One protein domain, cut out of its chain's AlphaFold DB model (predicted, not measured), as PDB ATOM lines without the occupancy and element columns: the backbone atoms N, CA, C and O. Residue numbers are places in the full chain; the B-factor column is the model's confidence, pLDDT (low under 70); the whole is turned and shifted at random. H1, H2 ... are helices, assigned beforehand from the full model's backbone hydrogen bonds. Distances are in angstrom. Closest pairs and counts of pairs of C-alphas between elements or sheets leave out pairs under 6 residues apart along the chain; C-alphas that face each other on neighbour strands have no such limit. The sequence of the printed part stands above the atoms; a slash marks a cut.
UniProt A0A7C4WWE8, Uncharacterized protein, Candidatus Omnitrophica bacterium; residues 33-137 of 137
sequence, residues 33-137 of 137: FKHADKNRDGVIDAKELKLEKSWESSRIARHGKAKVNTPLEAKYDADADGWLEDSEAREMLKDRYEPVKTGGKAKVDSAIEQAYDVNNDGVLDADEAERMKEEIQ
ATOM      1  N   PHE A  33     -16.685 -22.146  58.756       51.09
ATOM      2  CA  PHE A  33     -17.482 -22.587  57.596       51.09
ATOM      3  C   PHE A  33     -18.619 -21.648  57.159       51.09
ATOM      4  O   PHE A  33     -19.476 -22.047  56.379       51.09
ATOM      5  N   LYS A  34     -18.624 -20.372  57.573       54.31
ATOM      6  CA  LYS A  34     -19.695 -19.416  57.196       54.31
ATOM      7  C   LYS A  34     -19.835 -19.136  55.689       54.31
ATOM      8  O   LYS A  34     -20.804 -18.499  55.295       54.31
ATOM      9  N   HIS A  35     -18.871 -19.554  54.869       54.19
ATOM     10  CA  HIS A  35     -18.878 -19.320  53.419       54.19
ATOM     11  C   HIS A  35     -19.354 -20.531  52.604       54.19
ATOM     12  O   HIS A  35     -19.761 -20.347  51.458       54.19
ATOM     13  N   ALA A  36     -19.309 -21.729  53.191       56.97
ATOM     14  CA  ALA A  36     -19.647 -22.985  52.531       56.97
ATOM     15  C   ALA A  36     -21.166 -23.192  52.452       56.97
ATOM     16  O   ALA A  36     -21.707 -23.514  51.400       56.97
ATOM     17  N   ASP A  37     -21.843 -22.934  53.571       63.47
ATOM     18  CA  ASP A  37     -23.277 -23.134  53.765       63.47
ATOM     19  C   ASP A  37     -24.070 -21.942  53.191       63.47
ATOM     20  O   ASP A  37     -24.276 -20.908  53.841       63.47
ATOM     21  N   LYS A  38     -24.458 -22.046  51.914       65.62
ATOM     22  CA  LYS A  38     -25.181 -20.987  51.190       65.62
ATOM     23  C   LYS A  38     -26.659 -20.974  51.545       65.62
ATOM     24  O   LYS A  38     -27.270 -19.902  51.503       65.62
ATOM     25  N   ASN A  39     -27.242 -22.131  51.842       68.94
ATOM     26  CA  ASN A  39     -28.656 -22.242  52.194       68.94
ATOM     27  C   ASN A  39     -28.921 -22.029  53.704       68.94
ATOM     28  O   ASN A  39     -30.083 -21.882  54.091       68.94
ATOM     29  N   ARG A  40     -27.860 -21.892  54.513       66.75
ATOM     30  CA  ARG A  40     -27.871 -21.696  55.971       66.75
ATOM     31  C   ARG A  40     -28.609 -22.808  56.711       66.75
ATOM     32  O   ARG A  40     -29.294 -22.529  57.700       66.75
ATOM     33  N   ASP A  41     -28.514 -24.040  56.224       76.62
ATOM     34  CA  ASP A  41     -29.154 -25.199  56.849       76.62
ATOM     35  C   ASP A  41     -28.266 -25.881  57.911       76.62
ATOM     36  O   ASP A  41     -28.741 -26.743  58.657       76.62
ATOM     37  N   GLY A  42     -27.011 -25.439  58.050       67.25
ATOM     38  CA  GLY A  42     -26.033 -25.966  58.997       67.25
ATOM     39  C   GLY A  42     -25.337 -27.251  58.538       67.25
ATOM     40  O   GLY A  42     -24.573 -27.825  59.322       67.25
ATOM     41  N   VAL A  43     -25.575 -27.715  57.307       70.94
ATOM     42  CA  VAL A  43     -25.021 -28.943  56.729       70.94
ATOM     43  C   VAL A  43     -24.436 -28.644  55.350       70.94
ATOM     44  O   VAL A  43     -25.149 -28.349  54.408       70.94
ATOM     45  N   ILE A  44     -23.123 -28.818  55.193       65.56
ATOM     46  CA  ILE A  44     -22.479 -28.636  53.884       65.56
ATOM     47  C   ILE A  44     -22.841 -29.821  52.978       65.56
ATOM     48  O   ILE A  44     -22.323 -30.928  53.159       65.56
ATOM     49  N   ASP A  45     -23.710 -29.592  51.994       72.88
ATOM     50  CA  ASP A  45     -24.061 -30.603  50.992       72.88
ATOM     51  C   ASP A  45     -22.972 -30.723  49.902       72.88
ATOM     52  O   ASP A  45     -22.199 -29.796  49.640       72.88
ATOM     53  N   ALA A  46     -22.906 -31.858  49.198       74.19
ATOM     54  CA  ALA A  46     -21.908 -32.094  48.146       74.19
ATOM     55  C   ALA A  46     -21.961 -31.041  47.021       74.19
ATOM     56  O   ALA A  46     -20.938 -30.722  46.406       74.19
ATOM     57  N   LYS A  47     -23.147 -30.476  46.753       69.06
ATOM     58  CA  LYS A  47     -23.301 -29.360  45.806       69.06
ATOM     59  C   LYS A  47     -22.672 -28.069  46.314       69.06
ATOM     60  O   LYS A  47     -22.058 -27.355  45.521       69.06
ATOM     61  N   GLU A  48     -22.819 -27.773  47.598       70.06
ATOM     62  CA  GLU A  48     -22.258 -26.575  48.216       70.06
ATOM     63  C   GLU A  48     -20.735 -26.647  48.260       70.06
ATOM     64  O   GLU A  48     -20.077 -25.704  47.833       70.06
ATOM     65  N   LEU A  49     -20.181 -27.818  48.590       70.06
ATOM     66  CA  LEU A  49     -18.743 -28.075  48.518       70.06
ATOM     67  C   LEU A  49     -18.186 -27.878  47.095       70.06
ATOM     68  O   LEU A  49     -17.104 -27.324  46.908       70.06
ATOM     69  N   LYS A  50     -18.918 -28.322  46.062       68.75
ATOM     70  CA  LYS A  50     -18.501 -28.142  44.660       68.75
ATOM     71  C   LYS A  50     -18.539 -26.670  44.237       68.75
ATOM     72  O   LYS A  50     -17.657 -26.214  43.512       68.75
ATOM     73  N   LEU A  51     -19.549 -25.931  44.694       67.50
ATOM     74  CA  LEU A  51     -19.668 -24.489  44.475       67.50
ATOM     75  C   LEU A  51     -18.573 -23.705  45.204       67.50
ATOM     76  O   LEU A  51     -18.053 -22.749  44.635       67.50
ATOM     77  N   GLU A  52     -18.222 -24.105  46.423       68.06
ATOM     78  CA  GLU A  52     -17.128 -23.514  47.192       68.06
ATOM     79  C   GLU A  52     -15.786 -23.750  46.499       68.06
ATOM     80  O   GLU A  52     -15.078 -22.782  46.239       68.06
ATOM     81  N   LYS A  53     -15.501 -24.984  46.061       66.12
ATOM     82  CA  LYS A  53     -14.297 -25.299  45.274       66.12
ATOM     83  C   LYS A  53     -14.204 -24.484  43.990       66.12
ATOM     84  O   LYS A  53     -13.179 -23.874  43.726       66.12
ATOM     85  N   SER A  54     -15.285 -24.415  43.210       63.47
ATOM     86  CA  SER A  54     -15.312 -23.620  41.974       63.47
ATOM     87  C   SER A  54     -15.097 -22.125  42.243       63.47
ATOM     88  O   SER A  54     -14.433 -21.430  41.467       63.47
ATOM     89  N   TRP A  55     -15.625 -21.621  43.360       64.31
ATOM     90  CA  TRP A  55     -15.426 -20.241  43.780       64.31
ATOM     91  C   TRP A  55     -14.006 -19.978  44.288       64.31
ATOM     92  O   TRP A  55     -13.443 -18.937  43.958       64.31
ATOM     93  N   GLU A  56     -13.401 -20.915  45.022       63.94
ATOM     94  CA  GLU A  56     -11.984 -20.871  45.389       63.94
ATOM     95  C   GLU A  56     -11.095 -20.889  44.145       63.94
ATOM     96  O   GLU A  56     -10.282 -19.982  44.003       63.94
ATOM     97  N   SER A  57     -11.306 -21.797  43.188       59.78
ATOM     98  CA  SER A  57     -10.565 -21.818  41.914       59.78
ATOM     99  C   SER A  57     -10.709 -20.500  41.140       59.78
ATOM    100  O   SER A  57      -9.729 -19.950  40.645       59.78
ATOM    101  N   SER A  58     -11.914 -19.919  41.113       57.16
ATOM    102  CA  SER A  58     -12.153 -18.611  40.482       57.16
ATOM    103  C   SER A  58     -11.504 -17.446  41.237       57.16
ATOM    104  O   SER A  58     -11.169 -16.428  40.637       57.16
ATOM    105  N   ARG A  59     -11.368 -17.550  42.563       62.66
ATOM    106  CA  ARG A  59     -10.684 -16.558  43.399       62.66
ATOM    107  C   ARG A  59      -9.173 -16.650  43.202       62.66
ATOM    108  O   ARG A  59      -8.544 -15.604  43.087       62.66
ATOM    109  N   ILE A  60      -8.627 -17.861  43.124       61.16
ATOM    110  CA  ILE A  60      -7.213 -18.135  42.839       61.16
ATOM    111  C   ILE A  60      -6.820 -17.483  41.518       61.16
ATOM    112  O   ILE A  60      -5.934 -16.635  41.508       61.16
ATOM    113  N   ALA A  61      -7.580 -17.754  40.452       57.56
ATOM    114  CA  ALA A  61      -7.358 -17.166  39.131       57.56
ATOM    115  C   ALA A  61      -7.442 -15.624  39.100       57.56
ATOM    116  O   ALA A  61      -6.989 -14.996  38.152       57.56
ATOM    117  N   ARG A  62      -8.063 -14.992  40.107       53.66
ATOM    118  CA  ARG A  62      -8.248 -13.530  40.174       53.66
ATOM    119  C   ARG A  62      -7.302 -12.819  41.131       53.66
ATOM    120  O   ARG A  62      -7.080 -11.625  40.962       53.66
ATOM    121  N   HIS A  63      -6.838 -13.504  42.171       55.97
ATOM    122  CA  HIS A  63      -6.107 -12.895  43.280       55.97
ATOM    123  C   HIS A  63      -4.714 -13.494  43.511       55.97
ATOM    124  O   HIS A  63      -4.021 -12.996  44.395       55.97
ATOM    125  N   GLY A  64      -4.307 -14.525  42.757       58.78
ATOM    126  CA  GLY A  64      -2.941 -15.071  42.800       58.78
ATOM    127  C   GLY A  64      -2.566 -15.744  44.123       58.78
ATOM    128  O   GLY A  64      -1.390 -15.884  44.438       58.78
ATOM    129  N   LYS A  65      -3.565 -16.098  44.946       64.50
ATOM    130  CA  LYS A  65      -3.373 -16.751  46.246       64.50
ATOM    131  C   LYS A  65      -4.252 -17.983  46.341       64.50
ATOM    132  O   LYS A  65      -5.481 -17.864  46.390       64.50
ATOM    133  N   ALA A  66      -3.625 -19.151  46.370       70.31
ATOM    134  CA  ALA A  66      -4.301 -20.426  46.555       70.31
ATOM    135  C   ALA A  66      -4.028 -20.985  47.930       70.31
ATOM    136  O   ALA A  66      -2.911 -20.938  48.410       70.31
ATOM    137  N   LYS A  67      -5.051 -21.526  48.579       72.38
ATOM    138  CA  LYS A  67      -4.853 -22.171  49.868       72.38
ATOM    139  C   LYS A  67      -4.219 -23.540  49.659       72.38
ATOM    140  O   LYS A  67      -4.740 -24.336  48.879       72.38
ATOM    141  N   VAL A  68      -3.165 -23.824  50.414       74.06
ATOM    142  CA  VAL A  68      -2.520 -25.137  50.431       74.06
ATOM    143  C   VAL A  68      -3.503 -26.153  51.000       74.06
ATOM    144  O   VAL A  68      -3.865 -26.103  52.178       74.06
ATOM    145  N   ASN A  69      -3.970 -27.072  50.157       71.94
ATOM    146  CA  ASN A  69      -4.902 -28.124  50.564       71.94
ATOM    147  C   ASN A  69      -4.328 -29.526  50.337       71.94
ATOM    148  O   ASN A  69      -4.774 -30.484  50.972       71.94
ATOM    149  N   THR A  70      -3.339 -29.663  49.457       75.62
ATOM    150  CA  THR A  70      -2.743 -30.940  49.074       75.62
ATOM    151  C   THR A  70      -1.281 -31.050  49.509       75.62
ATOM    152  O   THR A  70      -0.574 -30.050  49.624       75.62
ATOM    153  N   PRO A  71      -0.776 -32.282  49.721       77.81
ATOM    154  CA  PRO A  71       0.640 -32.503  50.008       77.81
ATOM    155  C   PRO A  71       1.555 -32.156  48.825       77.81
ATOM    156  O   PRO A  71       2.766 -32.101  49.012       77.81
ATOM    157  N   LEU A  72       1.006 -31.976  47.616       76.88
ATOM    158  CA  LEU A  72       1.751 -31.456  46.474       76.88
ATOM    159  C   LEU A  72       1.974 -29.953  46.648       76.88
ATOM    160  O   LEU A  72       3.122 -29.537  46.675       76.88
ATOM    161  N   GLU A  73       0.903 -29.182  46.861       77.94
ATOM    162  CA  GLU A  73       0.964 -27.736  47.134       77.94
ATOM    163  C   GLU A  73       1.881 -27.433  48.329       77.94
ATOM    164  O   GLU A  73       2.730 -26.556  48.248       77.94
ATOM    165  N   ALA A  74       1.826 -28.242  49.391       81.31
ATOM    166  CA  ALA A  74       2.686 -28.076  50.567       81.31
ATOM    167  C   ALA A  74       4.198 -28.235  50.292       81.31
ATOM    168  O   ALA A  74       5.005 -27.923  51.160       81.31
ATOM    169  N   LYS A  75       4.603 -28.770  49.131       84.44
ATOM    170  CA  LYS A  75       6.019 -28.801  48.721       84.44
ATOM    171  C   LYS A  75       6.480 -27.496  48.082       84.44
ATOM    172  O   LYS A  75       7.682 -27.255  48.059       84.44
ATOM    173  N   TYR A  76       5.545 -26.736  47.518       83.00
ATOM    174  CA  TYR A  76       5.813 -25.477  46.826       83.00
ATOM    175  C   TYR A  76       5.572 -24.262  47.727       83.00
ATOM    176  O   TYR A  76       6.139 -23.219  47.447       83.00
ATOM    177  N   ASP A  77       4.799 -24.424  48.806       83.75
ATOM    178  CA  ASP A  77       4.683 -23.488  49.934       83.75
ATOM    179  C   ASP A  77       6.033 -23.379  50.673       83.75
ATOM    180  O   ASP A  77       6.354 -24.173  51.568       83.75
ATOM    181  N   ALA A  78       6.883 -22.462  50.215       80.38
ATOM    182  CA  ALA A  78       8.254 -22.285  50.673       80.38
ATOM    183  C   ALA A  78       8.326 -21.462  51.965       80.38
ATOM    184  O   ALA A  78       9.254 -21.654  52.762       80.38
ATOM    185  N   ASP A  79       7.373 -20.554  52.177       81.81
ATOM    186  CA  ASP A  79       7.276 -19.741  53.389       81.81
ATOM    187  C   ASP A  79       6.415 -20.385  54.496       81.81
ATOM    188  O   ASP A  79       6.473 -19.947  55.652       81.81
ATOM    189  N   ALA A  80       5.733 -21.494  54.179       80.00
ATOM    190  CA  ALA A  80       4.875 -22.265  55.072       80.00
ATOM    191  C   ALA A  80       3.739 -21.423  55.676       80.00
ATOM    192  O   ALA A  80       3.295 -21.680  56.807       80.00
ATOM    193  N   ASP A  81       3.276 -20.404  54.949       79.62
ATOM    194  CA  ASP A  81       2.181 -19.538  55.377       79.62
ATOM    195  C   ASP A  81       0.796 -20.191  55.151       79.62
ATOM    196  O   ASP A  81      -0.220 -19.740  55.706       79.62
ATOM    197  N   GLY A  82       0.764 -21.316  54.421       75.56
ATOM    198  CA  GLY A  82      -0.437 -22.070  54.067       75.56
ATOM    199  C   GLY A  82      -1.152 -21.558  52.813       75.56
ATOM    200  O   GLY A  82      -2.293 -21.975  52.550       75.56
ATOM    201  N   TRP A  83      -0.514 -20.679  52.046       79.81
ATOM    202  CA  TRP A  83      -0.986 -20.091  50.804       79.81
ATOM    203  C   TRP A  83       0.109 -20.149  49.738       79.81
ATOM    204  O   TRP A  83       1.186 -19.621  49.914       79.81
ATOM    205  N   LEU A  84      -0.205 -20.702  48.569       79.56
ATOM    206  CA  LEU A  84       0.642 -20.517  47.398       79.56
ATOM    207  C   LEU A  84       0.477 -19.092  46.882       79.56
ATOM    208  O   LEU A  84      -0.602 -18.729  46.386       79.56
ATOM    209  N   GLU A  85       1.546 -18.312  46.980       79.69
ATOM    210  CA  GLU A  85       1.668 -17.047  46.271       79.69
ATOM    211  C   GLU A  85       1.962 -17.268  44.782       79.69
ATOM    212  O   GLU A  85       2.364 -18.342  44.337       79.69
ATOM    213  N   ASP A  86       1.785 -16.214  43.991       76.94
ATOM    214  CA  ASP A  86       1.940 -16.225  42.535       76.94
ATOM    215  C   ASP A  86       3.287 -16.816  42.063       76.94
ATOM    216  O   ASP A  86       3.341 -17.548  41.077       76.94
ATOM    217  N   SER A  87       4.379 -16.547  42.788       79.88
ATOM    218  CA  SER A  87       5.712 -17.073  42.455       79.88
ATOM    219  C   SER A  87       5.816 -18.585  42.684       79.88
ATOM    220  O   SER A  87       6.358 -19.300  41.844       79.88
ATOM    221  N   GLU A  88       5.257 -19.081  43.786       83.25
ATOM    222  CA  GLU A  88       5.264 -20.501  44.155       83.25
ATOM    223  C   GLU A  88       4.300 -21.302  43.274       83.25
ATOM    224  O   GLU A  88       4.620 -22.393  42.793       83.25
ATOM    225  N   ALA A  89       3.138 -20.713  42.979       80.12
ATOM    226  CA  ALA A  89       2.183 -21.239  42.017       80.12
ATOM    227  C   ALA A  89       2.802 -21.364  40.623       80.12
ATOM    228  O   ALA A  89       2.601 -22.386  39.968       80.12
ATOM    229  N   ARG A  90       3.607 -20.387  40.181       81.19
ATOM    230  CA  ARG A  90       4.341 -20.470  38.909       81.19
ATOM    231  C   ARG A  90       5.366 -21.595  38.888       81.19
ATOM    232  O   ARG A  90       5.467 -22.286  37.874       81.19
ATOM    233  N   GLU A  91       6.117 -21.807  39.967       84.88
ATOM    234  CA  GLU A  91       7.056 -22.935  40.047       84.88
ATOM    235  C   GLU A  91       6.330 -24.280  39.972       84.88
ATOM    236  O   GLU A  91       6.737 -25.162  39.211       84.88
ATOM    237  N   MET A  92       5.207 -24.408  40.680       84.00
ATOM    238  CA  MET A  92       4.362 -25.597  40.605       84.00
ATOM    239  C   MET A  92       3.796 -25.811  39.193       84.00
ATOM    240  O   MET A  92       3.876 -26.912  38.648       84.00
ATOM    241  N   LEU A  93       3.254 -24.760  38.571       82.19
ATOM    242  CA  LEU A  93       2.708 -24.804  37.211       82.19
ATOM    243  C   LEU A  93       3.772 -25.196  36.190       82.19
ATOM    244  O   LEU A  93       3.483 -25.956  35.270       82.19
ATOM    245  N   LYS A  94       5.009 -24.730  36.362       85.44
ATOM    246  CA  LYS A  94       6.128 -25.086  35.491       85.44
ATOM    247  C   LYS A  94       6.459 -26.579  35.556       85.44
ATOM    248  O   LYS A  94       6.578 -27.198  34.501       85.44
ATOM    249  N   ASP A  95       6.528 -27.153  36.758       86.50
ATOM    250  CA  ASP A  95       6.773 -28.592  36.961       86.50
ATOM    251  C   ASP A  95       5.671 -29.451  36.315       86.50
ATOM    252  O   ASP A  95       5.946 -30.478  35.693       86.50
ATOM    253  N   ARG A  96       4.413 -28.990  36.373       82.88
ATOM    254  CA  ARG A  96       3.271 -29.658  35.722       82.88
ATOM    255  C   ARG A  96       3.207 -29.428  34.218       82.88
ATOM    256  O   ARG A  96       2.774 -30.314  33.485       82.88
ATOM    257  N   TYR A  97       3.665 -28.280  33.741       84.12
ATOM    258  CA  TYR A  97       3.685 -27.941  32.325       84.12
ATOM    259  C   TYR A  97       4.712 -28.772  31.541       84.12
ATOM    260  O   TYR A  97       4.443 -29.160  30.403       84.12
ATOM    261  N   GLU A  98       5.865 -29.101  32.132       84.81
ATOM    262  CA  GLU A  98       6.907 -29.916  31.489       84.81
ATOM    263  C   GLU A  98       6.401 -31.260  30.921       84.81
ATOM    264  O   GLU A  98       6.595 -31.498  29.722       84.81
ATOM    265  N   PRO A  99       5.715 -32.131  31.692       83.56
ATOM    266  CA  PRO A  99       5.188 -33.385  31.164       83.56
ATOM    267  C   PRO A  99       4.077 -33.171  30.126       83.56
ATOM    268  O   PRO A  99       4.034 -33.906  29.136       83.56
ATOM    269  N   VAL A 100       3.221 -32.156  30.286       85.12
ATOM    270  CA  VAL A 100       2.111 -31.895  29.348       85.12
ATOM    271  C   VAL A 100       2.621 -31.397  27.995       85.12
ATOM    272  O   VAL A 100       2.203 -31.886  26.946       85.12
ATOM    273  N   LYS A 101       3.631 -30.518  27.996       82.19
ATOM    274  CA  LYS A 101       4.277 -30.010  26.775       82.19
ATOM    275  C   LYS A 101       4.862 -31.127  25.906       82.19
ATOM    276  O   LYS A 101       4.896 -31.007  24.683       82.19
ATOM    277  N   THR A 102       5.335 -32.213  26.514       80.88
ATOM    278  CA  THR A 102       5.901 -33.362  25.781       80.88
ATOM    279  C   THR A 102       4.848 -34.285  25.151       80.88
ATOM    280  O   THR A 102       5.194 -35.347  24.635       80.88
ATOM    281  N   GLY A 103       3.571 -33.884  25.156       72.81
ATOM    282  CA  GLY A 103       2.442 -34.690  24.683       72.81
ATOM    283  C   GLY A 103       1.873 -35.621  25.758       72.81
ATOM    284  O   GLY A 103       1.082 -36.511  25.445       72.81
ATOM    285  N   GLY A 104       2.295 -35.444  27.014       79.75
ATOM    286  CA  GLY A 104       1.720 -36.120  28.169       79.75
ATOM    287  C   GLY A 104       0.415 -35.468  28.629       79.75
ATOM    288  O   GLY A 104       0.046 -34.387  28.182       79.75
ATOM    289  N   LYS A 105      -0.279 -36.131  29.554       81.62
ATOM    290  CA  LYS A 105      -1.403 -35.560  30.304       81.62
ATOM    291  C   LYS A 105      -1.011 -35.494  31.772       81.62
ATOM    292  O   LYS A 105      -0.475 -36.475  32.292       81.62
ATOM    293  N   ALA A 106      -1.281 -34.375  32.433       83.25
ATOM    294  CA  ALA A 106      -1.083 -34.247  33.872       83.25
ATOM    295  C   ALA A 106      -2.436 -34.336  34.575       83.25
ATOM    296  O   ALA A 106      -3.416 -33.757  34.126       83.25
ATOM    297  N   LYS A 107      -2.518 -35.097  35.663       83.75
ATOM    298  CA  LYS A 107      -3.762 -35.218  36.425       83.75
ATOM    299  C   LYS A 107      -3.989 -33.960  37.259       83.75
ATOM    300  O   LYS A 107      -3.068 -33.491  37.910       83.75
ATOM    301  N   VAL A 108      -5.205 -33.445  37.287       81.50
ATOM    302  CA  VAL A 108      -5.547 -32.334  38.175       81.50
ATOM    303  C   VAL A 108      -5.661 -32.879  39.596       81.50
ATOM    304  O   VAL A 108      -6.581 -33.641  39.907       81.50
ATOM    305  N   ASP A 109      -4.711 -32.522  40.457       75.62
ATOM    306  CA  ASP A 109      -4.715 -32.923  41.865       75.62
ATOM    307  C   ASP A 109      -4.917 -31.715  42.803       75.62
ATOM    308  O   ASP A 109      -5.382 -31.898  43.929       75.62
ATOM    309  N   SER A 110      -4.672 -30.490  42.323       74.06
ATOM    310  CA  SER A 110      -4.641 -29.250  43.116       74.06
ATOM    311  C   SER A 110      -5.701 -28.229  42.683       74.06
ATOM    312  O   SER A 110      -6.185 -28.245  41.549       74.06
ATOM    313  N   ALA A 111      -6.050 -27.286  43.570       73.88
ATOM    314  CA  ALA A 111      -7.074 -26.271  43.281       73.88
ATOM    315  C   ALA A 111      -6.624 -25.258  42.211       73.88
ATOM    316  O   ALA A 111      -7.457 -24.745  41.461       73.88
ATOM    317  N   ILE A 112      -5.313 -25.004  42.138       74.88
ATOM    318  CA  ILE A 112      -4.679 -24.186  41.097       74.88
ATOM    319  C   ILE A 112      -4.795 -24.881  39.741       74.88
ATOM    320  O   ILE A 112      -5.270 -24.273  38.795       74.88
ATOM    321  N   GLU A 113      -4.429 -26.165  39.651       78.75
ATOM    322  CA  GLU A 113      -4.539 -26.953  38.412       78.75
ATOM    323  C   GLU A 113      -5.988 -26.979  37.904       78.75
ATOM    324  O   GLU A 113      -6.242 -26.821  36.714       78.75
ATOM    325  N   GLN A 114      -6.953 -27.067  38.822       80.00
ATOM    326  CA  GLN A 114      -8.381 -27.038  38.510       80.00
ATOM    327  C   GLN A 114      -8.868 -25.691  37.946       80.00
ATOM    328  O   GLN A 114      -9.936 -25.634  37.346       80.00
ATOM    329  N   ALA A 115      -8.115 -24.601  38.127       75.81
ATOM    330  CA  ALA A 115      -8.419 -23.322  37.487       75.81
ATOM    331  C   ALA A 115      -8.015 -23.292  36.000       75.81
ATOM    332  O   ALA A 115      -8.591 -22.515  35.237       75.81
ATOM    333  N   TYR A 116      -7.052 -24.129  35.598       78.75
ATOM    334  CA  TYR A 116      -6.593 -24.259  34.210       78.75
ATOM    335  C   TYR A 116      -7.318 -25.371  33.442       78.75
ATOM    336  O   TYR A 116      -7.386 -25.286  32.219       78.75
ATOM    337  N   ASP A 117      -7.905 -26.339  34.153       83.56
ATOM    338  CA  ASP A 117      -8.823 -27.356  33.622       83.56
ATOM    339  C   ASP A 117     -10.170 -26.718  33.220       83.56
ATOM    340  O   ASP A 117     -11.135 -26.633  33.991       83.56
ATOM    341  N   VAL A 118     -10.221 -26.190  31.995       80.56
ATOM    342  CA  VAL A 118     -11.385 -25.483  31.445       80.56
ATOM    343  C   VAL A 118     -12.496 -26.477  31.136       80.56
ATOM    344  O   VAL A 118     -13.678 -26.180  31.347       80.56
ATOM    345  N   ASN A 119     -12.134 -27.653  30.627       81.38
ATOM    346  CA  ASN A 119     -13.097 -28.663  30.204       81.38
ATOM    347  C   ASN A 119     -13.652 -29.491  31.396       81.38
ATOM    348  O   ASN A 119     -14.683 -30.154  31.247       81.38
ATOM    349  N   ASN A 120     -13.057 -29.343  32.589       78.81
ATOM    350  CA  ASN A 120     -13.387 -30.039  33.836       78.81
ATOM    351  C   ASN A 120     -13.329 -31.572  33.704       78.81
ATOM    352  O   ASN A 120     -14.113 -32.287  34.345       78.81
ATOM    353  N   ASP A 121     -12.437 -32.084  32.857       82.69
ATOM    354  CA  ASP A 121     -12.217 -33.515  32.657       82.69
ATOM    355  C   ASP A 121     -11.217 -34.108  33.668       82.69
ATOM    356  O   ASP A 121     -11.102 -35.335  33.788       82.69
ATOM    357  N   GLY A 122     -10.569 -33.251  34.466       82.50
ATOM    358  CA  GLY A 122      -9.610 -33.626  35.495       82.50
ATOM    359  C   GLY A 122      -8.215 -33.955  34.962       82.50
ATOM    360  O   GLY A 122      -7.406 -34.516  35.715       82.50
ATOM    361  N   VAL A 123      -7.915 -33.647  33.697       85.75
ATOM    362  CA  VAL A 123      -6.589 -33.802  33.097       85.75
ATOM    363  C   VAL A 123      -6.174 -32.555  32.322       85.75
ATOM    364  O   VAL A 123      -6.832 -32.128  31.395       85.75
ATOM    365  N   LEU A 124      -4.990 -32.043  32.640       86.06
ATOM    366  CA  LEU A 124      -4.374 -30.964  31.884       86.06
ATOM    367  C   LEU A 124      -3.817 -31.517  30.573       86.06
ATOM    368  O   LEU A 124      -2.912 -32.369  30.568       86.06
ATOM    369  N   ASP A 125      -4.373 -31.025  29.474       87.25
ATOM    370  CA  ASP A 125      -3.961 -31.331  28.108       87.25
ATOM    371  C   ASP A 125      -3.145 -30.194  27.464       87.25
ATOM    372  O   ASP A 125      -2.845 -29.170  28.079       87.25
ATOM    373  N   ALA A 126      -2.687 -30.417  26.228       85.06
ATOM    374  CA  ALA A 126      -1.780 -29.500  25.542       85.06
ATOM    375  C   ALA A 126      -2.417 -28.133  25.239       85.06
ATOM    376  O   ALA A 126      -1.699 -27.133  25.243       85.06
ATOM    377  N   ASP A 127      -3.732 -28.079  25.007       83.81
ATOM    378  CA  ASP A 127      -4.453 -26.825  24.772       83.81
ATOM    379  C   ASP A 127      -4.556 -26.014  26.076       83.81
ATOM    380  O   ASP A 127      -4.358 -24.797  26.088       83.81
ATOM    381  N   GLU A 128      -4.794 -26.680  27.208       84.19
ATOM    382  CA  GLU A 128      -4.817 -26.044  28.534       84.19
ATOM    383  C   GLU A 128      -3.417 -25.616  29.002       84.19
ATOM    384  O   GLU A 128      -3.247 -24.593  29.674       84.19
ATOM    385  N   ALA A 129      -2.387 -26.341  28.568       83.25
ATOM    386  CA  ALA A 129      -0.995 -26.016  28.833       83.25
ATOM    387  C   ALA A 129      -0.524 -24.712  28.186       83.25
ATOM    388  O   ALA A 129       0.363 -24.055  28.737       83.25
ATOM    389  N   GLU A 130      -1.121 -24.286  27.071       82.62
ATOM    390  CA  GLU A 130      -0.805 -22.975  26.495       82.62
ATOM    391  C   GLU A 130      -1.194 -21.830  27.438       82.62
ATOM    392  O   GLU A 130      -0.427 -20.881  27.583       82.62
ATOM    393  N   ARG A 131      -2.309 -21.955  28.167       78.19
ATOM    394  CA  ARG A 131      -2.721 -20.951  29.163       78.19
ATOM    395  C   ARG A 131      -1.786 -20.924  30.364       78.19
ATOM    396  O   ARG A 131      -1.459 -19.857  30.869       78.19
ATOM    397  N   MET A 132      -1.319 -22.094  30.804       78.88
ATOM    398  CA  MET A 132      -0.309 -22.176  31.864       78.88
ATOM    399  C   MET A 132       0.994 -21.492  31.435       78.88
ATOM    400  O   MET A 132       1.621 -20.795  32.224       78.88
ATOM    401  N   LYS A 133       1.390 -21.643  30.165       81.50
ATOM    402  CA  LYS A 133       2.590 -21.005  29.612       81.50
ATOM    403  C   LYS A 133       2.512 -19.475  29.638       81.50
ATOM    404  O   LYS A 133       3.541 -18.852  29.889       81.50
ATOM    405  N   GLU A 134       1.345 -18.884  29.380       78.31
ATOM    406  CA  GLU A 134       1.155 -17.424  29.452       78.31
ATOM    407  C   GLU A 134       1.399 -16.876  30.866       78.31
ATOM    408  O   GLU A 134       1.968 -15.800  30.999       78.31
ATOM    409  N   GLU A 135       1.055 -17.639  31.905       72.12
ATOM    410  CA  GLU A 135       1.236 -17.247  33.313       72.12
ATOM    411  C   GLU A 135       2.656 -17.525  33.845       72.12
ATOM    412  O   GLU A 135       3.104 -16.909  34.811       72.12
ATOM    413  N   ILE A 136       3.386 -18.462  33.226       75.62
ATOM    414  CA  ILE A 136       4.778 -18.788  33.585       75.62
ATOM    415  C   ILE A 136       5.781 -17.772  32.989       75.62
ATOM    416  O   ILE A 136       6.893 -17.653  33.514       75.62
ATOM    417  N   GLN A 137       5.437 -17.084  31.887       62.50
ATOM    418  CA  GLN A 137       6.317 -16.140  31.167       62.50
ATOM    419  C   GLN A 137       6.396 -14.747  31.798       62.50
ATOM    420  O   GLN A 137       7.506 -14.170  31.714       62.50
TER     421      GLN A 137
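Overview. This is residues 33 to 137 of the 137 residues of an uncharacterized protein of Candidatus Omnitrophica bacterium (UniProt A0A7C4WWE8). H3 and H5 lie side by side, with short H2 packed on H3 and short H4 on H5; from this head long H1 reaches away, the loop of residues 33 to 45 at its far end. The printed part has 105 residues, five named helices, H1 to H5 in order, and no named strand: all helix. It is compact, radius of gyration of the C-alphas 14.5 A, spans 47 by 32 by 23 A.

Along the chain. Find C-alpha 46 at (-21.908, -32.094, 48.146); H1, residues 46 to 63, runs 25.3 A from there. H2 is residues 73 to 76; H3, residues 86 to 101, 21.1 A, has a kink of 30 degrees near residue 95. H4 is residues 113 to 116; H5, residues 126 to 136, 14.9 A, ends at (4.778, -18.788, 33.585).

Arrangement. H1 touches H4 with residues 57 to 61 alone, closest C-alphas Ser 57 and Ala 115, 5.1 A. H3 touches H5 at a shallow tilt of 31 degrees, opposite ways, closest C-alphas Arg 90 and Ile 136, 5.6 A. Every O i to N i+4 pair is within hydrogen-bond range in H1, 10 of 12 in H3, 5 of 7 in H5; H2 and H4 are too short.

Size, cuts and confidence. The printed part has no cut; the link H3 to H4 is long. Residues 50 to 65 are among those under pLDDT 70.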